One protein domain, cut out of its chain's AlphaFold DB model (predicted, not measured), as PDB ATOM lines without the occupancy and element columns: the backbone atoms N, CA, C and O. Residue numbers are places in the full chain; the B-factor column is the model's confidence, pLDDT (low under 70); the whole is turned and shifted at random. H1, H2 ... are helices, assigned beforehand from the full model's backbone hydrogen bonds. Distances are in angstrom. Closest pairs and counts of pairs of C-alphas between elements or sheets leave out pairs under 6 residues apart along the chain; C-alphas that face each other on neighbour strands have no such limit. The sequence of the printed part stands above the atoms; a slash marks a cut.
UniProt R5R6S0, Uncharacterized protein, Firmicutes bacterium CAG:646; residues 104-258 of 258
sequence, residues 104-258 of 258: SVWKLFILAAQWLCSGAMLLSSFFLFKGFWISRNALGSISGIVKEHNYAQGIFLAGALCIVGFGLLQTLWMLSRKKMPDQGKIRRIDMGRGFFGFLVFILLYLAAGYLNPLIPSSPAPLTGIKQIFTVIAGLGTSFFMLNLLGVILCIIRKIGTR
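This is residues 104 to 258 of the 258 residues of an uncharacterized protein of Firmicutes bacterium CAG:646 (UniProt R5R6S0). A loose, rod-like bundle: H1, H3, H4 and H6 run lengthwise, H5 packs slantwise near one end, and residues 181 to 186 stick out at the other. The printed part has 155 residues, with named helices H1 to H6 in order and no named strand: all helix, radius of gyration of the C-alphas 18.8 A, spans 62 by 29 by 21 A.

Start at H1, residues 104 to 138; it touches H3, residues 151 to 175, opposite ways at a shallow tilt of 11 degrees, closest at C-alphas Ser 125 and Gly 167, 5.2 A. H2, residues 144 to 147, only just touches H3, only at the corner, with 3 pairs of C-alphas within 8 A, closest Ile 145 and Gly 154, 6.0 A. H3 and H4, residues 195 to 211, form a hairpin and only just touch, with 3 pairs, closest Gln 170 and Gly 197, 6.2 A. H5, residues 220 to 233, touches H3 at a steep tilt of 41 degrees, closest Ala 152 and Gly 224, 4.2 A. H6, residues 236 to 256, touches H1, closest Cys 117 and Gly 246, 5.6 A. Every O i to N i+4 pair is within hydrogen-bond range in H3, H4 and H5; in H1 30 of 31 and in H6 16 of 17 are, and H2 is too short for one.

Find C-alpha 104 at (224.767, 257.703, 160.519); H1 runs 51.7 A from there. H3 runs 35.4 A, and H6 31.1 A to C-alpha 256 at (221.599, 253.920, 172.426).

The printed part has no cut; H3 to H4 is a long link. Look for pLDDT under 70 at residues 137 to 149 and 177 to 192, among others.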
ATOM      1  N   SER A 104     225.611 256.598 160.991       69.25
ATOM      2  CA  SER A 104     224.767 257.703 160.519       69.25
ATOM      3  C   SER A 104     223.285 257.347 160.633       69.25
ATOM      4  O   SER A 104     222.519 258.149 161.170       69.25
ATOM      5  N   VAL A 105     222.907 256.118 160.260       78.25
ATOM      6  CA  VAL A 105     221.553 255.571 160.467       78.25
ATOM      7  C   VAL A 105     221.168 255.609 161.951       78.25
ATOM      8  O   VAL A 105     220.112 256.129 162.295       78.25
ATOM      9  N   TRP A 106     222.060 255.194 162.856       80.62
ATOM     10  CA  TRP A 106     221.828 255.218 164.307       80.62
ATOM     11  C   TRP A 106     221.572 256.632 164.860       80.62
ATOM     12  O   TRP A 106     220.713 256.832 165.715       80.62
ATOM     13  N   LYS A 107     222.258 257.655 164.329       79.38
ATOM     14  CA  LYS A 107     222.016 259.062 164.711       79.38
ATOM     15  C   LYS A 107     220.668 259.579 164.212       79.38
ATOM     16  O   LYS A 107     220.047 260.379 164.910       79.38
ATOM     17  N   LEU A 108     220.238 259.151 163.024       80.75
ATOM     18  CA  LEU A 108     218.909 259.452 162.486       80.75
ATOM     19  C   LEU A 108     217.821 258.750 163.306       80.75
ATOM     20  O   LEU A 108     216.854 259.400 163.689       80.75
ATOM     21  N   PHE A 109     218.027 257.484 163.677       83.88
ATOM     22  CA  PHE A 109     217.133 256.724 164.552       83.88
ATOM     23  C   PHE A 109     216.976 257.377 165.935       83.88
ATOM     24  O   PHE A 109     215.856 257.639 166.360       83.88
ATOM     25  N   ILE A 110     218.074 257.749 166.607       80.38
ATOM     26  CA  ILE A 110     218.032 258.479 167.892       80.38
ATOM     27  C   ILE A 110     217.310 259.828 167.755       80.38
ATOM     28  O   ILE A 110     216.555 260.225 168.646       80.38
ATOM     29  N   LEU A 111     217.531 260.547 166.649       82.62
ATOM     30  CA  LEU A 111     216.867 261.824 166.384       82.62
ATOM     31  C   LEU A 111     215.357 261.638 166.170       82.62
ATOM     32  O   LEU A 111     214.576 262.391 166.750       82.62
ATOM     33  N   ALA A 112     214.954 260.631 165.394       85.88
ATOM     34  CA  ALA A 112     213.559 260.258 165.181       85.88
ATOM     35  C   ALA A 112     212.897 259.806 166.492       85.88
ATOM     36  O   ALA A 112     211.828 260.304 166.827       85.88
ATOM     37  N   ALA A 113     213.567 258.973 167.292       85.38
ATOM     38  CA  ALA A 113     213.100 258.560 168.613       85.38
ATOM     39  C   ALA A 113     212.906 259.758 169.561       85.38
ATOM     40  O   ALA A 113     211.931 259.786 170.307       85.38
ATOM     41  N   GLN A 114     213.772 260.782 169.513       85.31
ATOM     42  CA  GLN A 114     213.575 262.008 170.299       85.31
ATOM     43  C   GLN A 114     212.360 262.820 169.828       85.31
ATOM     44  O   GLN A 114     211.614 263.329 170.664       85.31
ATOM     45  N   TRP A 115     212.140 262.939 168.515       87.19
ATOM     46  CA  TRP A 115     210.932 263.579 167.984       87.19
ATOM     47  C   TRP A 115     209.666 262.786 168.336       87.19
ATOM     48  O   TRP A 115     208.687 263.393 168.753       87.19
ATOM     49  N   LEU A 116     209.704 261.453 168.263       90.44
ATOM     50  CA  LEU A 116     208.599 260.568 168.641       90.44
ATOM     51  C   LEU A 116     208.269 260.673 170.139       90.44
ATOM     52  O   LEU A 116     207.106 260.828 170.492       90.44
ATOM     53  N   CYS A 117     209.279 260.695 171.017       90.00
ATOM     54  CA  CYS A 117     209.078 260.957 172.446       90.00
ATOM     55  C   CYS A 117     208.474 262.352 172.690       90.00
ATOM     56  O   CYS A 117     207.584 262.507 173.522       90.00
ATOM     57  N   SER A 118     208.926 263.378 171.962       90.88
ATOM     58  CA  SER A 118     208.355 264.725 172.076       90.88
ATOM     59  C   SER A 118     206.910 264.795 171.568       90.88
ATOM     60  O   SER A 118     206.091 265.484 172.167       90.88
ATOM     61  N   GLY A 119     206.588 264.081 170.484       92.56
ATOM     62  CA  GLY A 119     205.240 263.994 169.923       92.56
ATOM     63  C   GLY A 119     204.279 263.234 170.833       92.56
ATOM     64  O   GLY A 119     203.167 263.700 171.059       92.56
ATOM     65  N   ALA A 120     204.722 262.125 171.431       93.38
ATOM     66  CA  ALA A 120     203.941 261.375 172.413       93.38
ATOM     67  C   ALA A 120     203.637 262.212 173.668       93.38
ATOM     68  O   ALA A 120     202.493 262.234 174.113       93.38
ATOM     69  N   MET A 121     204.610 262.972 174.193       93.19
ATOM     70  CA  MET A 121     204.382 263.893 175.320       93.19
ATOM     71  C   MET A 121     203.361 264.989 174.971       93.19
ATOM     72  O   MET A 121     202.467 265.290 175.767       93.19
ATOM     73  N   LEU A 122     203.458 265.562 173.767       95.06
ATOM     74  CA  LEU A 122     202.520 266.576 173.285       95.06
ATOM     75  C   LEU A 122     201.107 266.003 173.097       95.06
ATOM     76  O   LEU A 122     200.136 266.642 173.490       95.06
ATOM     77  N   LEU A 123     200.990 264.784 172.563       95.00
ATOM     78  CA  LEU A 123     199.716 264.090 172.369       95.00
ATOM     79  C   LEU A 123     199.057 263.713 173.707       95.00
ATOM     80  O   LEU A 123     197.868 263.968 173.884       95.00
ATOM     81  N   SER A 124     199.829 263.219 174.682       94.25
ATOM     82  CA  SER A 124     199.373 263.043 176.071       94.25
ATOM     83  C   SER A 124     198.846 264.356 176.661       94.25
ATOM     84  O   SER A 124     197.752 264.394 177.225       94.25
ATOM     85  N   SER A 125     199.587 265.453 176.477       94.75
ATOM     86  CA  SER A 125     199.190 266.790 176.948       94.75
ATOM     87  C   SER A 125     197.907 267.288 176.267       94.75
ATOM     88  O   SER A 125     197.066 267.910 176.913       94.75
ATOM     89  N   PHE A 126     197.722 266.978 174.981       94.75
ATOM     90  CA  PHE A 126     196.526 267.322 174.212       94.75
ATOM     91  C   PHE A 126     195.298 266.495 174.618       94.75
ATOM     92  O   PHE A 126     194.204 267.048 174.718       94.75
ATOM     93  N   PHE A 127     195.450 265.199 174.911       93.69
ATOM     94  CA  PHE A 127     194.353 264.383 175.449       93.69
ATOM     95  C   PHE A 127     193.906 264.875 176.831       93.69
ATOM     96  O   PHE A 127     192.704 264.997 177.064       93.69
ATOM     97  N   LEU A 128     194.851 265.242 177.706       93.31
ATOM     98  CA  LEU A 128     194.544 265.879 178.992       93.31
ATOM     99  C   LEU A 128     193.789 267.197 178.781       93.31
ATOM    100  O   LEU A 128     192.718 267.387 179.354       93.31
ATOM    101  N   PHE A 129     194.290 268.074 177.903       93.81
ATOM    102  CA  PHE A 129     193.619 269.329 177.557       93.81
ATOM    103  C   PHE A 129     192.194 269.106 177.029       93.81
ATOM    104  O   PHE A 129     191.271 269.760 177.506       93.81
ATOM    105  N   LYS A 130     191.981 268.152 176.109       92.38
ATOM    106  CA  LYS A 130     190.647 267.812 175.588       92.38
ATOM    107  C   LYS A 130     189.708 267.329 176.699       92.38
ATOM    108  O   LYS A 130     188.561 267.767 176.739       92.38
ATOM    109  N   GLY A 131     190.184 266.462 177.596       90.81
ATOM    110  CA  GLY A 131     189.407 265.982 178.743       90.81
ATOM    111  C   GLY A 131     188.973 267.127 179.659       90.81
ATOM    112  O   GLY A 131     187.781 267.307 179.906       90.81
ATOM    113  N   PHE A 132     189.923 267.973 180.074       90.81
ATOM    114  CA  PHE A 132     189.623 269.151 180.891       90.81
ATOM    115  C   PHE A 132     188.709 270.150 180.171       90.81
ATOM    116  O   PHE A 132     187.846 270.732 180.819       90.81
ATOM    117  N   TRP A 133     188.844 270.334 178.853       88.00
ATOM    118  CA  TRP A 133     188.003 271.241 178.060       88.00
ATOM    119  C   TRP A 133     186.543 270.779 177.979       88.00
ATOM    120  O   TRP A 133     185.630 271.587 178.138       88.00
ATOM    121  N   ILE A 134     186.306 269.476 177.795       85.12
ATOM    122  CA  ILE A 134     184.949 268.907 177.780       85.12
ATOM    123  C   ILE A 134     184.293 269.077 179.155       85.12
ATOM    124  O   ILE A 134     183.204 269.644 179.245       85.12
ATOM    125  N   SER A 135     184.974 268.679 180.234       82.38
ATOM    126  CA  SER A 135     184.447 268.856 181.593       82.38
ATOM    127  C   SER A 135     184.321 270.326 181.996       82.38
ATOM    128  O   SER A 135     183.396 270.671 182.726       82.38
ATOM    129  N   ARG A 136     185.172 271.226 181.482       74.62
ATOM    130  CA  ARG A 136     185.055 272.669 181.736       74.62
ATOM    131  C   ARG A 136     183.697 273.201 181.289       74.62
ATOM    132  O   ARG A 136     183.109 273.977 182.036       74.62
ATOM    133  N   ASN A 137     183.188 272.774 180.137       64.25
ATOM    134  CA  ASN A 137     181.902 273.248 179.618       64.25
ATOM    135  C   ASN A 137     180.709 272.831 180.499       64.25
ATOM    136  O   ASN A 137     179.712 273.544 180.541       64.25
ATOM    137  N   ALA A 138     180.827 271.729 181.247       58.91
ATOM    138  CA  ALA A 138     179.785 271.243 182.152       58.91
ATOM    139  C   ALA A 138     179.693 272.014 183.488       58.91
ATOM    140  O   ALA A 138     178.693 271.885 184.186       58.91
ATOM    141  N   LEU A 139     180.709 272.810 183.858       53.44
ATOM    142  CA  LEU A 139     180.755 273.530 185.146       53.44
ATOM    143  C   LEU A 139     180.217 274.978 185.094       53.44
ATOM    144  O   LEU A 139     180.134 275.625 186.133       53.44
ATOM    145  N   GLY A 140     179.839 275.494 183.920       57.88
ATOM    146  CA  GLY A 140     179.321 276.862 183.766       57.88
ATOM    147  C   GLY A 140     180.388 277.925 183.464       57.88
ATOM    148  O   GLY A 140     181.570 277.631 183.283       57.88
ATOM    149  N   SER A 141     179.967 279.185 183.319       61.03
ATOM    150  CA  SER A 141     180.794 280.235 182.702       61.03
ATOM    151  C   SER A 141     181.999 280.670 183.554       61.03
ATOM    152  O   SER A 141     181.977 280.646 184.784       61.03
ATOM    153  N   ILE A 142     183.072 281.117 182.892       58.56
ATOM    154  CA  ILE A 142     184.327 281.545 183.539       58.56
ATOM    155  C   ILE A 142     184.113 282.771 184.447       58.56
ATOM    156  O   ILE A 142     184.765 282.875 185.485       58.56
ATOM    157  N   SER A 143     183.148 283.640 184.126       55.75
ATOM    158  CA  SER A 143     182.791 284.808 184.948       55.75
ATOM    159  C   SER A 143     182.328 284.462 186.372       55.75
ATOM    160  O   SER A 143     182.457 285.304 187.261       55.75
ATOM    161  N   GLY A 144     181.825 283.244 186.610       59.16
ATOM    162  CA  GLY A 144     181.342 282.818 187.927       59.16
ATOM    163  C   GLY A 144     182.452 282.642 188.968       59.16
ATOM    164  O   GLY A 144     182.220 282.854 190.153       59.16
ATOM    165  N   ILE A 145     183.696 282.353 188.556       62.47
ATOM    166  CA  ILE A 145     184.811 282.074 189.488       62.47
ATOM    167  C   ILE A 145     185.037 283.235 190.474       62.47
ATOM    168  O   ILE A 145     185.249 283.000 191.660       62.47
ATOM    169  N   VAL A 146     184.963 284.478 189.984       59.75
ATOM    170  CA  VAL A 146     185.196 285.695 190.783       59.75
ATOM    171  C   VAL A 146     183.900 286.259 191.377       59.75
ATOM    172  O   VAL A 146     183.951 286.905 192.418       59.75
ATOM    173  N   LYS A 147     182.739 286.021 190.749       58.59
ATOM    174  CA  LYS A 147     181.445 286.575 191.196       58.59
ATOM    175  C   LYS A 147     180.687 285.704 192.202       58.59
ATOM    176  O   LYS A 147     179.934 286.239 193.002       58.59
ATOM    177  N   GLU A 148     180.877 284.390 192.159       62.44
ATOM    178  CA  GLU A 148     180.128 283.404 192.958       62.44
ATOM    179  C   GLU A 148     181.010 282.737 194.030       62.44
ATOM    180  O   GLU A 148     180.593 281.772 194.663       62.44
ATOM    181  N   HIS A 149     182.260 283.196 194.200       61.88
ATOM    182  CA  HIS A 149     183.282 282.558 195.048       61.88
ATOM    183  C   HIS A 149     183.410 281.037 194.811       61.88
ATOM    184  O   HIS A 149     183.622 280.252 195.736       61.88
ATOM    185  N   ASN A 150     183.286 280.598 193.553       74.25
ATOM    186  CA  ASN A 150     183.232 279.179 193.201       74.25
ATOM    187  C   ASN A 150     184.637 278.533 193.216       74.25
ATOM    188  O   ASN A 150     185.251 278.259 192.176       74.25
ATOM    189  N   TYR A 151     185.158 278.299 194.426       79.12
ATOM    190  CA  TYR A 151     186.488 277.730 194.677       79.12
ATOM    191  C   TYR A 151     186.686 276.354 194.020       79.12
ATOM    192  O   TYR A 151     187.795 276.051 193.584       79.12
ATOM    193  N   ALA A 152     185.627 275.545 193.888       80.81
ATOM    194  CA  ALA A 152     185.678 274.251 193.208       80.81
ATOM    195  C   ALA A 152     186.081 274.405 191.729       80.81
ATOM    196  O   ALA A 152     187.023 273.759 191.264       80.81
ATOM    197  N   GLN A 153     185.416 275.315 191.009       81.44
ATOM    198  CA  GLN A 153     185.722 275.632 189.612       81.44
ATOM    199  C   GLN A 153     187.101 276.300 189.460       81.44
ATOM    200  O   GLN A 153     187.822 276.010 188.503       81.44
ATOM    201  N   GLY A 154     187.499 277.145 190.417       84.69
ATOM    202  CA  GLY A 154     188.835 277.752 190.460       84.69
ATOM    203  C   GLY A 154     189.961 276.721 190.609       84.69
ATOM    204  O   GLY A 154     190.915 276.736 189.833       84.69
ATOM    205  N   ILE A 155     189.825 275.785 191.554       87.50
ATOM    206  CA  ILE A 155     190.805 274.713 191.803       87.50
ATOM    207  C   ILE A 155     190.864 273.730 190.629       87.50
ATOM    208  O   ILE A 155     191.962 273.358 190.214       87.50
ATOM    209  N   PHE A 156     189.717 273.369 190.037       89.44
ATOM    210  CA  PHE A 156     189.672 272.564 188.812       89.44
ATOM    211  C   PHE A 156     190.478 273.219 187.677       89.44
ATOM    212  O   PHE A 156     191.341 272.576 187.077       89.44
ATOM    213  N   LEU A 157     190.243 274.510 187.414       89.12
ATOM    214  CA  LEU A 157     190.914 275.242 186.337       89.12
ATOM    215  C   LEU A 157     192.419 275.419 186.602       89.12
ATOM    216  O   LEU A 157     193.225 275.233 185.689       89.12
ATOM    217  N   ALA A 158     192.808 275.729 187.842       90.62
ATOM    218  CA  ALA A 158     194.209 275.853 188.238       90.62
ATOM    219  C   ALA A 158     194.956 274.513 188.131       90.62
ATOM    220  O   ALA A 158     196.050 274.459 187.568       90.62
ATOM    221  N   GLY A 159     194.358 273.415 188.603       92.19
ATOM    222  CA  GLY A 159     194.938 272.077 188.493       92.19
ATOM    223  C   GLY A 159     195.075 271.613 187.041       92.19
ATOM    224  O   GLY A 159     196.144 271.139 186.653       92.19
ATOM    225  N   ALA A 160     194.050 271.830 186.211       92.06
ATOM    226  CA  ALA A 160     194.105 271.558 184.775       92.06
ATOM    227  C   ALA A 160     195.234 272.346 184.082       92.06
ATOM    228  O   ALA A 160     196.017 271.767 183.324       92.06
ATOM    229  N   LEU A 161     195.368 273.644 184.385       93.69
ATOM    230  CA  LEU A 161     196.435 274.498 183.858       93.69
ATOM    231  C   LEU A 161     197.828 274.015 184.292       93.69
ATOM    232  O   LEU A 161     198.730 273.948 183.458       93.69
ATOM    233  N   CYS A 162     198.004 273.626 185.556       94.88
ATOM    234  CA  CYS A 162     199.267 273.079 186.058       94.88
ATOM    235  C   CYS A 162     199.632 271.740 185.396       94.88
ATOM    236  O   CYS A 162     200.781 271.549 184.999       94.88
ATOM    237  N   ILE A 163     198.672 270.824 185.233       94.94
ATOM    238  CA  ILE A 163     198.901 269.484 184.665       94.94
ATOM    239  C   ILE A 163     199.211 269.561 183.162       94.94
ATOM    240  O   ILE A 163     200.202 268.986 182.703       94.94
ATOM    241  N   VAL A 164     198.411 270.306 182.391       95.25
ATOM    242  CA  VAL A 164     198.653 270.507 180.950       95.25
ATOM    243  C   VAL A 164     199.908 271.357 180.732       95.25
ATOM    244  O   VAL A 164     200.746 271.016 179.896       95.25
ATOM    245  N   GLY A 165     200.092 272.418 181.522       94.94
ATOM    246  CA  GLY A 165     201.272 273.282 181.482       94.94
ATOM    247  C   GLY A 165     202.571 272.531 181.776       94.94
ATOM    248  O   GLY A 165     203.563 272.747 181.081       94.94
ATOM    249  N   PHE A 166     202.563 271.586 182.722       94.75
ATOM    250  CA  PHE A 166     203.689 270.681 182.965       94.75
ATOM    251  C   PHE A 166     204.008 269.824 181.731       94.75
ATOM    252  O   PHE A 166     205.167 269.768 181.322       94.75
ATOM    253  N   GLY A 167     203.008 269.211 181.091       93.12
ATOM    254  CA  GLY A 167     203.204 268.414 179.870       93.12
ATOM    255  C   GLY A 167     203.775 269.215 178.697       93.12
ATOM    256  O   GLY A 167     204.725 268.784 178.030       93.12
ATOM    257  N   LEU A 168     203.269 270.433 178.491       93.75
ATOM    258  CA  LEU A 168     203.794 271.366 177.493       93.75
ATOM    259  C   LEU A 168     205.224 271.817 177.834       93.75
ATOM    260  O   LEU A 168     206.087 271.822 176.957       93.75
ATOM    261  N   LEU A 169     205.523 272.112 179.103       92.19
ATOM    262  CA  LEU A 169     206.867 272.487 179.547       92.19
ATOM    263  C   LEU A 169     207.867 271.328 179.399       92.19
ATOM    264  O   LEU A 169     208.978 271.555 178.926       92.19
ATOM    265  N   GLN A 170     207.476 270.086 179.710       91.81
ATOM    266  CA  GLN A 170     208.283 268.883 179.450       91.81
ATOM    267  C   GLN A 170     208.512 268.668 177.947       91.81
ATOM    268  O   GLN A 170     209.614 268.307 177.532       91.81
ATOM    269  N   THR A 171     207.511 268.948 177.109       89.75
ATOM    270  CA  THR A 171     207.644 268.906 175.643       89.75
ATOM    271  C   THR A 171     208.655 269.951 175.152       89.75
ATOM    272  O   THR A 171     209.581 269.625 174.409       89.75
ATOM    273  N   LEU A 172     208.564 271.196 175.624       88.38
ATOM    274  CA  LEU A 172     209.533 272.252 175.305       88.38
ATOM    275  C   LEU A 172     210.942 271.922 175.835       88.38
ATOM    276  O   LEU A 172     211.933 272.170 175.148       88.38
ATOM    277  N   TRP A 173     211.049 271.297 177.008       85.38
ATOM    278  CA  TRP A 173     212.310 270.836 177.601       85.38
ATOM    279  C   TRP A 173     212.958 269.701 176.783       85.38
ATOM    280  O   TRP A 173     214.172 269.717 176.563       85.38
ATOM    281  N   MET A 174     212.160 268.769 176.250       78.62
ATOM    282  CA  MET A 174     212.589 267.742 175.284       78.62
ATOM    283  C   MET A 174     213.076 268.350 173.957       78.62
ATOM    284  O   MET A 174     214.045 267.862 173.364       78.62
ATOM    285  N   LEU A 175     212.432 269.419 173.480       79.69
ATOM    286  CA  LEU A 175     212.811 270.123 172.249       79.69
ATOM    287  C   LEU A 175     214.045 271.025 172.427       79.69
ATOM    288  O   LEU A 175     214.797 271.232 171.468       79.69
ATOM    289  N   SER A 176     214.296 271.522 173.644       71.88
ATOM    290  CA  SER A 176     215.384 272.450 173.987       71.88
ATOM    291  C   SER A 176     216.767 271.777 173.974       71.88
ATOM    292  O   SER A 176     217.409 271.500 174.994       71.88
ATOM    293  N   ARG A 177     217.260 271.497 172.763       61.94
ATOM    294  CA  ARG A 177     218.550 270.843 172.501       61.94
ATOM    295  C   ARG A 177     219.746 271.766 172.780       61.94
ATOM    296  O   ARG A 177     220.443 272.183 171.852       61.94
ATOM    297  N   LYS A 178     220.042 272.022 174.064       53.16
ATOM    298  CA  LYS A 178     221.322 272.615 174.503       53.16
ATOM    299  C   LYS A 178     222.496 271.810 173.927       53.16
ATOM    300  O   LYS A 178     222.700 270.648 174.280       53.16
ATOM    301  N   LYS A 179     223.265 272.448 173.040       49.81
ATOM    302  CA  LYS A 179     224.550 271.957 172.524       49.81
ATOM    303  C   LYS A 179     225.611 272.225 173.594       49.81
ATOM    304  O   LYS A 179     225.793 273.379 173.965       49.81
ATOM    305  N   MET A 180     226.303 271.193 174.070       43.09
ATOM    306  CA  MET A 180     227.442 271.347 174.981       43.09
ATOM    307  C   MET A 180     228.749 271.209 174.183       43.09
ATOM    308  O   MET A 180     228.953 270.168 173.550       43.09
ATOM    309  N   PRO A 181     229.611 272.241 174.139       43.09
ATOM    310  CA  PRO A 181     230.985 272.081 173.692       43.09
ATOM    311  C   PRO A 181     231.785 271.382 174.798       43.09
ATOM    312  O   PRO A 181     231.719 271.782 175.955       43.09
ATOM    313  N   ASP A 182     232.533 270.346 174.435       41.00
ATOM    314  CA  ASP A 182     233.444 269.636 175.333       41.00
ATOM    315  C   ASP A 182     234.649 269.140 174.519       41.00
ATOM    316  O   ASP A 182     234.480 268.770 173.355       41.00
ATOM    317  N   GLN A 183     235.855 269.229 175.085       45.28
ATOM    318  CA  GLN A 183     237.161 268.849 174.503       45.28
ATOM    319  C   GLN A 183     237.278 268.997 172.965       45.28
ATOM    320  O   GLN A 183     237.634 268.064 172.243       45.28
ATOM    321  N   GLY A 184     236.912 270.169 172.432       52.53
ATOM    322  CA  GLY A 184     236.981 270.482 170.995       52.53
ATOM    323  C   GLY A 184     235.992 269.736 170.078       52.53
ATOM    324  O   GLY A 184     236.008 269.956 168.867       52.53
ATOM    325  N   LYS A 185     235.110 268.874 170.603       51.25
ATOM    326  CA  LYS A 185     234.103 268.113 169.838       51.25
ATOM    327  C   LYS A 185     232.747 268.140 170.546       51.25
ATOM    328  O   LYS A 185     232.507 267.372 171.468       51.25
ATOM    329  N   ILE A 186     231.830 268.977 170.048       52.81
ATOM    330  CA  ILE A 186     230.462 269.165 170.574       52.81
ATOM    331  C   ILE A 186     229.727 267.814 170.715       52.81
ATOM    332  O   ILE A 186     229.153 267.299 169.748       52.81
ATOM    333  N   ARG A 187     229.709 267.246 171.928       51.78
ATOM    334  CA  ARG A 187     228.953 266.034 172.263       51.78
ATOM    335  C   ARG A 187     227.544 266.421 172.710       51.78
ATOM    336  O   ARG A 187     227.347 267.154 173.674       51.78
ATOM    337  N   ARG A 188     226.528 265.896 172.019       53.50
ATOM    338  CA  ARG A 188     225.128 266.006 172.456       53.50
ATOM    339  C   ARG A 188     224.843 264.916 173.488       53.50
ATOM    340  O   ARG A 188     224.442 263.821 173.116       53.50
ATOM    341  N   ILE A 189     225.096 265.216 174.762       51.16
ATOM    342  CA  ILE A 189     224.781 264.316 175.879       51.16
ATOM    343  C   ILE A 189     223.280 264.397 176.169       51.16
ATOM    344  O   ILE A 189     222.759 265.431 176.603       51.16
ATOM    345  N   ASP A 190     222.581 263.296 175.906       56.16
ATOM    346  CA  ASP A 190     221.132 263.193 176.032       56.16
ATOM    347  C   ASP A 190     220.741 262.729 177.444       56.16
ATOM    348  O   ASP A 190     220.537 261.552 177.728       56.16
ATOM    349  N   MET A 191     220.678 263.694 178.367       52.72
ATOM    350  CA  MET A 191     220.526 263.472 179.814       52.72
ATOM    351  C   MET A 191     219.098 263.047 180.236       52.72
ATOM    352  O   MET A 191     218.511 263.642 181.135       52.72
ATOM    353  N   GLY A 192     218.489 262.074 179.546       59.50
ATOM    354  CA  GLY A 192     217.190 261.474 179.902       59.50
ATOM    355  C   GLY A 192     215.993 262.438 179.954       59.50
ATOM    356  O   GLY A 192     215.020 262.141 180.642       59.50
ATOM    357  N   ARG A 193     216.076 263.581 179.250       70.62
ATOM    358  CA  ARG A 193     215.328 264.852 179.440       70.62
ATOM    359  C   ARG A 193     213.792 264.853 179.232       70.62
ATOM    360  O   ARG A 193     213.252 265.838 178.749       70.62
ATOM    361  N   GLY A 194     213.095 263.786 179.607       73.88
ATOM    362  CA  GLY A 194     211.627 263.714 179.613       73.88
ATOM    363  C   GLY A 194     211.037 262.368 180.060       73.88
ATOM    364  O   GLY A 194     209.822 262.254 180.174       73.88
ATOM    365  N   PHE A 195     211.877 261.378 180.399       86.19
ATOM    366  CA  PHE A 195     211.466 260.141 181.088       86.19
ATOM    367  C   PHE A 195     210.639 260.441 182.353       86.19
ATOM    368  O   PHE A 195     209.625 259.798 182.603       86.19
ATOM    369  N   PHE A 196     211.033 261.480 183.098       90.06
ATOM    370  CA  PHE A 196     210.322 261.965 184.281       90.06
ATOM    371  C   PHE A 196     208.874 262.386 183.983       90.06
ATOM    372  O   PHE A 196     207.973 261.979 184.706       90.06
ATOM    373  N   GLY A 197     208.626 263.141 182.904       91.19
ATOM    374  CA  GLY A 197     207.273 263.587 182.551       91.19
ATOM    375  C   GLY A 197     206.325 262.422 182.248       91.19
ATOM    376  O   GLY A 197     205.192 262.417 182.720       91.19
ATOM    377  N   PHE A 198     206.816 261.394 181.547       94.19
ATOM    378  CA  PHE A 198     206.029 260.195 181.261       94.19
ATOM    379  C   PHE A 198     205.727 259.386 182.528       94.19
ATOM    380  O   PHE A 198     204.591 258.952 182.703       94.19
ATOM    381  N   LEU A 199     206.698 259.229 183.439       94.56
ATOM    382  CA  LEU A 199     206.446 258.598 184.739       94.56
ATOM    383  C   LEU A 199     205.433 259.382 185.578       94.56
ATOM    384  O   LEU A 199     204.551 258.769 186.170       94.56
ATOM    385  N   VAL A 200     205.516 260.718 185.601       95.00
ATOM    386  CA  VAL A 200     204.541 261.567 186.302       95.00
ATOM    387  C   VAL A 200     203.138 261.376 185.723       95.00
ATOM    388  O   VAL A 200     202.198 261.231 186.493       95.00
ATOM    389  N   PHE A 201     202.976 261.295 184.400       95.00
ATOM    390  CA  PHE A 201     201.671 261.036 183.778       95.00
ATOM    391  C   PHE A 201     201.142 259.609 183.996       95.00
ATOM    392  O   PHE A 201     199.938 259.448 184.195       95.00
ATOM    393  N   ILE A 202     202.003 258.589 184.040       95.44
ATOM    394  CA  ILE A 202     201.603 257.221 184.420       95.44
ATOM    395  C   ILE A 202     201.161 257.180 185.887       95.44
ATOM    396  O   ILE A 202     200.081 256.674 186.189       95.44
ATOM    397  N   LEU A 203     201.958 257.747 186.795       95.69
ATOM    398  CA  LEU A 203     201.645 257.787 188.223       95.69
ATOM    399  C   LEU A 203     200.369 258.593 188.495       95.69
ATOM    400  O   LEU A 203     199.544 258.162 189.291       95.69
ATOM    401  N   LEU A 204     200.172 259.714 187.796       94.62
ATOM    402  CA  LEU A 204     198.967 260.537 187.882       94.62
ATOM    403  C   LEU A 204     197.718 259.796 187.376       94.62
ATOM    404  O   LEU A 204     196.664 259.923 187.988       94.62
ATOM    405  N   TYR A 205     197.829 258.992 186.311       94.56
ATOM    406  CA  TYR A 205     196.736 258.136 185.832       94.56
ATOM    407  C   TYR A 205     196.368 257.044 186.848       94.56
ATOM    408  O   TYR A 205     195.193 256.872 187.172       94.56
ATOM    409  N   LEU A 206     197.365 256.349 187.406       94.44
ATOM    410  CA  LEU A 206     197.147 255.317 188.427       94.44
ATOM    411  C   LEU A 206     196.573 255.914 189.723       94.44
ATOM    412  O   LEU A 206     195.612 255.383 190.276       94.44
ATOM    413  N   ALA A 207     197.106 257.056 190.169       93.00
ATOM    414  CA  ALA A 207     196.599 257.791 191.322       93.00
ATOM    415  C   ALA A 207     195.169 258.301 191.090       93.00
ATOM    416  O   ALA A 207     194.353 258.209 191.997       93.00
ATOM    417  N   ALA A 208     194.828 258.771 189.887       91.88
ATOM    418  CA  ALA A 208     193.457 259.153 189.556       91.88
ATOM    419  C   ALA A 208     192.495 257.960 189.646       91.88
ATOM    420  O   ALA A 208     191.459 258.067 190.298       91.88
ATOM    421  N   GLY A 209     192.855 256.815 189.055       89.50
ATOM    422  CA  GLY A 209     192.045 255.594 189.123       89.50
ATOM    423  C   GLY A 209     191.819 255.097 190.556       89.50
ATOM    424  O   GLY A 209     190.710 254.691 190.890       89.50
ATOM    425  N   TYR A 210     192.842 255.179 191.413       89.38
ATOM    426  CA  TYR A 210     192.761 254.746 192.811       89.38
ATOM    427  C   TYR A 210     192.057 255.758 193.733       89.38
ATOM    428  O   TYR A 210     191.257 255.368 194.578       89.38
ATOM    429  N   LEU A 211     192.322 257.061 193.584       87.38
ATOM    430  CA  LEU A 211     191.815 258.094 194.497       87.38
ATOM    431  C   LEU A 211     190.396 258.569 194.160       87.38
ATOM    432  O   LEU A 211     189.675 258.986 195.064       87.38
ATOM    433  N   ASN A 212     189.959 258.506 192.898       85.12
ATOM    434  CA  ASN A 212     188.623 258.966 192.507       85.12
ATOM    435  C   ASN A 212     187.454 258.301 193.283       85.12
ATOM    436  O   ASN A 212     186.548 259.034 193.689       85.12
ATOM    437  N   PRO A 213     187.447 256.973 193.556       81.75
ATOM    438  CA  PRO A 213     186.428 256.363 194.420       81.75
ATOM    439  C   PRO A 213     186.595 256.687 195.917       81.75
ATOM    440  O   PRO A 213     185.618 256.605 196.655       81.75
ATOM    441  N   LEU A 214     187.795 257.065 196.373       81.00
ATOM    442  CA  LEU A 214     188.094 257.342 197.787       81.00
ATOM    443  C   LEU A 214     187.756 258.781 198.222       81.00
ATOM    444  O   LEU A 214     187.588 259.034 199.412       81.00
ATOM    445  N   ILE A 215     187.679 259.738 197.292       75.31
ATOM    446  CA  ILE A 215     187.497 261.159 197.630       75.31
ATOM    447  C   ILE A 215     186.005 261.485 197.858       75.31
ATOM    448  O   ILE A 215     185.203 261.349 196.926       75.31
ATOM    449  N   PRO A 216     185.597 261.974 199.049       73.25
ATOM    450  CA  PRO A 216     184.240 262.464 199.276       73.25
ATOM    451  C   PRO A 216     183.975 263.748 198.476       73.25
ATOM    452  O   PRO A 216     184.884 264.502 198.139       73.25
ATOM    453  N   SER A 217     182.708 264.003 198.141       66.56
ATOM    454  CA  SER A 217     182.332 265.148 197.293       66.56
ATOM    455  C   SER A 217     182.269 266.492 198.041       66.56
ATOM    456  O   SER A 217     182.048 267.521 197.403       66.56
ATOM    457  N   SER A 218     182.479 266.486 199.360       58.50
ATOM    458  CA  SER A 218     182.537 267.641 200.264       58.50
ATOM    459  C   SER A 218     183.897 267.697 200.987       58.50
ATOM    460  O   SER A 218     184.498 266.646 201.213       58.50
ATOM    461  N   PRO A 219     184.395 268.887 201.391       71.44
ATOM    462  CA  PRO A 219     183.900 270.237 201.084       71.44
ATOM    463  C   PRO A 219     184.230 270.690 199.644       71.44
ATOM    464  O   PRO A 219     184.942 270.005 198.915       71.44
ATOM    465  N   ALA A 220     183.754 271.876 199.240       72.12
ATOM    466  CA  ALA A 220     183.866 272.395 197.866       72.12
ATOM    467  C   ALA A 220     185.277 272.336 197.213       72.12
ATOM    468  O   ALA A 220     185.362 272.024 196.022       72.12
ATOM    469  N   PRO A 221     186.404 272.562 197.926       74.56
ATOM    470  CA  PRO A 221     187.738 272.363 197.353       74.56
ATOM    471  C   PRO A 221     188.006 270.926 196.875       74.56
ATOM    472  O   PRO A 221     188.600 270.732 195.812       74.56
ATOM    473  N   LEU A 222     187.526 269.916 197.615       79.94
ATOM    474  CA  LEU A 222     187.656 268.507 197.233       79.94
ATOM    475  C   LEU A 222     186.816 268.186 195.996       79.94
ATOM    476  O   LEU A 222     187.248 267.378 195.178       79.94
ATOM    477  N   THR A 223     185.679 268.857 195.791       82.75
ATOM    478  CA  THR A 223     184.872 268.711 194.571       82.75
ATOM    479  C   THR A 223     185.691 269.048 193.318       82.75
ATOM    480  O   THR A 223     185.682 268.278 192.358       82.75
ATOM    481  N   GLY A 224     186.468 270.139 193.336       83.81
ATOM    482  CA  GLY A 224     187.352 270.518 192.221       83.81
ATOM    483  C   GLY A 224     188.468 269.497 191.960       83.81
ATOM    484  O   GLY A 224     188.733 269.138 190.811       83.81
ATOM    485  N   ILE A 225     189.073 268.966 193.027       87.38
ATOM    486  CA  ILE A 225     190.116 267.924 192.961       87.38
ATOM    487  C   ILE A 225     189.544 266.596 192.433       87.38
ATOM    488  O   ILE A 225     190.147 265.953 191.570       87.38
ATOM    489  N   LYS A 226     188.348 266.204 192.881       88.00
ATOM    490  CA  LYS A 226     187.642 265.001 192.419       88.00
ATOM    491  C   LYS A 226     187.295 265.076 190.933       88.00
ATOM    492  O   LYS A 226     187.460 264.087 190.226       88.00
ATOM    493  N   GLN A 227     186.898 266.249 190.434       88.00
ATOM    494  CA  GLN A 227     186.685 266.460 188.997       88.00
ATOM    495  C   GLN A 227     187.988 266.325 188.191       88.00
ATOM    496  O   GLN A 227     187.972 265.728 187.116       88.00
ATOM    497  N   ILE A 228     189.133 266.786 188.717       91.25
ATOM    498  CA  ILE A 228     190.443 266.562 188.076       91.25
ATOM    499  C   ILE A 228     190.739 265.058 187.953       91.25
ATOM    500  O   ILE A 228     191.078 264.592 186.865       91.25
ATOM    501  N   PHE A 229     190.571 264.277 189.024       91.81
ATOM    502  CA  PHE A 229     190.808 262.829 188.972       91.81
ATOM    503  C   PHE A 229     189.769 262.073 188.131       91.81
ATOM    504  O   PHE A 229     190.144 261.148 187.413       91.81
ATOM    505  N   THR A 230     188.502 262.499 188.132       90.88
ATOM    506  CA  THR A 230     187.460 261.954 187.242       90.88
ATOM    507  C   THR A 230     187.840 262.135 185.771       90.88
ATOM    508  O   THR A 230     187.782 261.168 185.012       90.88
ATOM    509  N   VAL A 231     188.309 263.326 185.371       92.81
ATOM    510  CA  VAL A 231     188.831 263.561 184.012       92.81
ATOM    511  C   VAL A 231     189.990 262.619 183.706       92.81
ATOM    512  O   VAL A 231     189.971 261.951 182.677       92.81
ATOM    513  N   ILE A 232     190.990 262.540 184.588       92.94
ATOM    514  CA  ILE A 232     192.224 261.785 184.327       92.94
ATOM    515  C   ILE A 232     191.963 260.276 184.219       92.94
ATOM    516  O   ILE A 232     192.496 259.637 183.311       92.94
ATOM    517  N   ALA A 233     191.115 259.711 185.082       91.44
ATOM    518  CA  ALA A 233     190.675 258.320 184.967       91.44
ATOM    519  C   ALA A 233     189.891 258.080 183.658       91.44
ATOM    520  O   ALA A 233     190.055 257.044 183.011       91.44
ATOM    521  N   GLY A 234     189.108 259.070 183.218       90.00
ATOM    522  CA  GLY A 234     188.351 259.051 181.964       90.00
ATOM    523  C   GLY A 234     189.178 259.091 180.670       90.00
ATOM    524  O   GLY A 234     188.613 258.856 179.604       90.00
ATOM    525  N   LEU A 235     190.499 259.334 180.712       89.50
ATOM    526  CA  LEU A 235     191.352 259.250 179.510       89.50
ATOM    527  C   LEU A 235     191.557 257.808 178.999       89.50
ATOM    528  O   LEU A 235     191.962 257.619 177.849       89.50
ATOM    529  N   GLY A 236     191.284 256.801 179.834       87.81
ATOM    530  CA  GLY A 236     191.331 255.387 179.466       87.81
ATOM    531  C   GLY A 236     192.725 254.823 179.151       87.81
ATOM    532  O   GLY A 236     193.761 255.493 179.215       87.81
ATOM    533  N   THR A 237     192.747 253.540 178.781       90.69
ATOM    534  CA  THR A 237     193.977 252.752 178.586       90.69
ATOM    535  C   THR A 237     194.891 253.302 177.492       90.69
ATOM    536  O   THR A 237     196.110 253.208 177.622       90.69
ATOM    537  N   SER A 238     194.345 253.939 176.452       91.75
ATOM    538  CA  SER A 238     195.120 254.553 175.364       91.75
ATOM    539  C   SER A 238     196.118 255.605 175.860       91.75
ATOM    540  O   SER A 238     197.242 255.663 175.362       91.75
ATOM    541  N   PHE A 239     195.754 256.405 176.869       93.75
ATOM    542  CA  PHE A 239     196.670 257.374 177.476       93.75
ATOM    543  C   PHE A 239     197.770 256.681 178.287       93.75
ATOM    544  O   PHE A 239     198.944 257.030 178.155       93.75
ATOM    545  N   PHE A 240     197.425 255.667 179.083       94.88
ATOM    546  CA  PHE A 240     198.415 254.872 179.814       94.88
ATOM    547  C   PHE A 240     199.433 254.226 178.858       94.88
ATOM    548  O   PHE A 240     200.639 254.392 179.043       94.88
ATOM    549  N   MET A 241     198.963 253.576 177.788       95.06
ATOM    550  CA  MET A 241     199.821 252.909 176.802       95.06
ATOM    551  C   MET A 241     200.704 253.892 176.022       95.06
ATOM    552  O   MET A 241     201.882 253.605 175.806       95.06
ATOM    553  N   LEU A 242     200.189 255.075 175.663       94.69
ATOM    554  CA  LEU A 242     200.976 256.134 175.020       94.69
ATOM    555  C   LEU A 242     202.142 256.602 175.907       94.69
ATOM    556  O   LEU A 242     203.275 256.719 175.435       94.69
ATOM    557  N   ASN A 243     201.887 256.833 177.198       95.06
ATOM    558  CA  ASN A 243     202.933 257.253 178.131       95.06
ATOM    559  C   ASN A 243     203.911 256.110 178.454       95.06
ATOM    560  O   ASN A 243     205.116 256.353 178.515       95.06
ATOM    561  N   LEU A 244     203.436 254.865 178.587       95.06
ATOM    562  CA  LEU A 244     204.277 253.677 178.792       95.06
ATOM    563  C   LEU A 244     205.222 253.438 177.603       95.06
ATOM    564  O   LEU A 244     206.423 253.243 177.796       95.06
ATOM    565  N   LEU A 245     204.717 253.547 176.373       94.12
ATOM    566  CA  LEU A 245     205.540 253.510 175.164       94.12
ATOM    567  C   LEU A 245     206.553 254.669 175.146       94.12
ATOM    568  O   LEU A 245     207.717 254.465 174.805       94.12
ATOM    569  N   GLY A 246     206.153 255.863 175.597       92.75
ATOM    570  CA  GLY A 246     207.045 257.008 175.812       92.75
ATOM    571  C   GLY A 246     208.193 256.727 176.792       92.75
ATOM    572  O   GLY A 246     209.340 257.096 176.514       92.75
ATOM    573  N   VAL A 247     207.931 256.016 177.898       93.44
ATOM    574  CA  VAL A 247     208.965 255.537 178.838       93.44
ATOM    575  C   VAL A 247     209.922 254.565 178.150       93.44
ATOM    576  O   VAL A 247     211.138 254.767 178.211       93.44
ATOM    577  N   ILE A 248     209.398 253.545 177.464       91.94
ATOM    578  CA  ILE A 248     210.196 252.510 176.784       91.94
ATOM    579  C   ILE A 248     211.105 253.141 175.717       91.94
ATOM    580  O   ILE A 248     212.315 252.908 175.711       91.94
ATOM    581  N   LEU A 249     210.561 254.025 174.876       89.69
ATOM    582  CA  LEU A 249     211.323 254.773 173.873       89.69
ATOM    583  C   LEU A 249     212.393 255.674 174.512       89.69
ATOM    584  O   LEU A 249     213.512 255.752 174.002       89.69
ATOM    585  N   CYS A 250     212.105 256.307 175.656       88.69
ATOM    586  CA  CYS A 250     213.106 257.066 176.408       88.69
ATOM    587  C   CYS A 250     214.242 256.184 176.950       88.69
ATOM    588  O   CYS A 250     215.392 256.632 176.952       88.69
ATOM    589  N   ILE A 251     213.956 254.952 177.385       88.12
ATOM    590  CA  ILE A 251     214.970 253.991 177.855       88.12
ATOM    591  C   ILE A 251     215.840 253.515 176.685       88.12
ATOM    592  O   ILE A 251     217.062 253.648 176.760       88.12
ATOM    593  N   ILE A 252     215.234 253.047 175.587       86.25
ATOM    594  CA  ILE A 252     215.948 252.600 174.375       86.25
ATOM    595  C   ILE A 252     216.874 253.711 173.868       86.25
ATOM    596  O   ILE A 252     218.062 253.487 173.634       86.25
ATOM    597  N   ARG A 253     216.355 254.941 173.776       84.56
ATOM    598  CA  ARG A 253     217.126 256.120 173.370       84.56
ATOM    599  C   ARG A 253     218.281 256.411 174.332       84.56
ATOM    600  O   ARG A 253     219.392 256.626 173.865       84.56
ATOM    601  N   LYS A 254     218.046 256.378 175.651       82.81
ATOM    602  CA  LYS A 254     219.072 256.599 176.691       82.81
ATOM    603  C   LYS A 254     220.205 255.571 176.611       82.81
ATOM    604  O   LYS A 254     221.363 255.956 176.766       82.81
ATOM    605  N   ILE A 255     219.884 254.300 176.356       81.56
ATOM    606  CA  ILE A 255     220.872 253.227 176.155       81.56
ATOM    607  C   ILE A 255     221.653 253.478 174.858       81.56
ATOM    608  O   ILE A 255     222.875 253.567 174.901       81.56
ATOM    609  N   GLY A 256     220.966 253.698 173.733       73.69
ATOM    610  CA  GLY A 256     221.599 253.920 172.426       73.69
ATOM    611  C   GLY A 256     222.421 255.212 172.289       73.69
ATOM    612  O   GLY A 256     223.159 255.352 171.312       73.69
ATOM    613  N   THR A 257     222.301 256.153 173.233       68.25
ATOM    614  CA  THR A 257     223.108 257.390 173.304       68.25
ATOM    615  C   THR A 257     224.358 257.311 174.188       68.25
ATOM    616  O   THR A 257     225.084 258.307 174.252       68.25
ATOM    617  N   ARG A 258     224.597 256.194 174.888       60.69
ATOM    618  CA  ARG A 258     225.836 255.971 175.653       60.69
ATOM    619  C   ARG A 258     226.974 255.492 174.745       60.69
ATOM    620  O   ARG A 258     228.105 255.964 174.995       60.69
TER     621      ARG A 258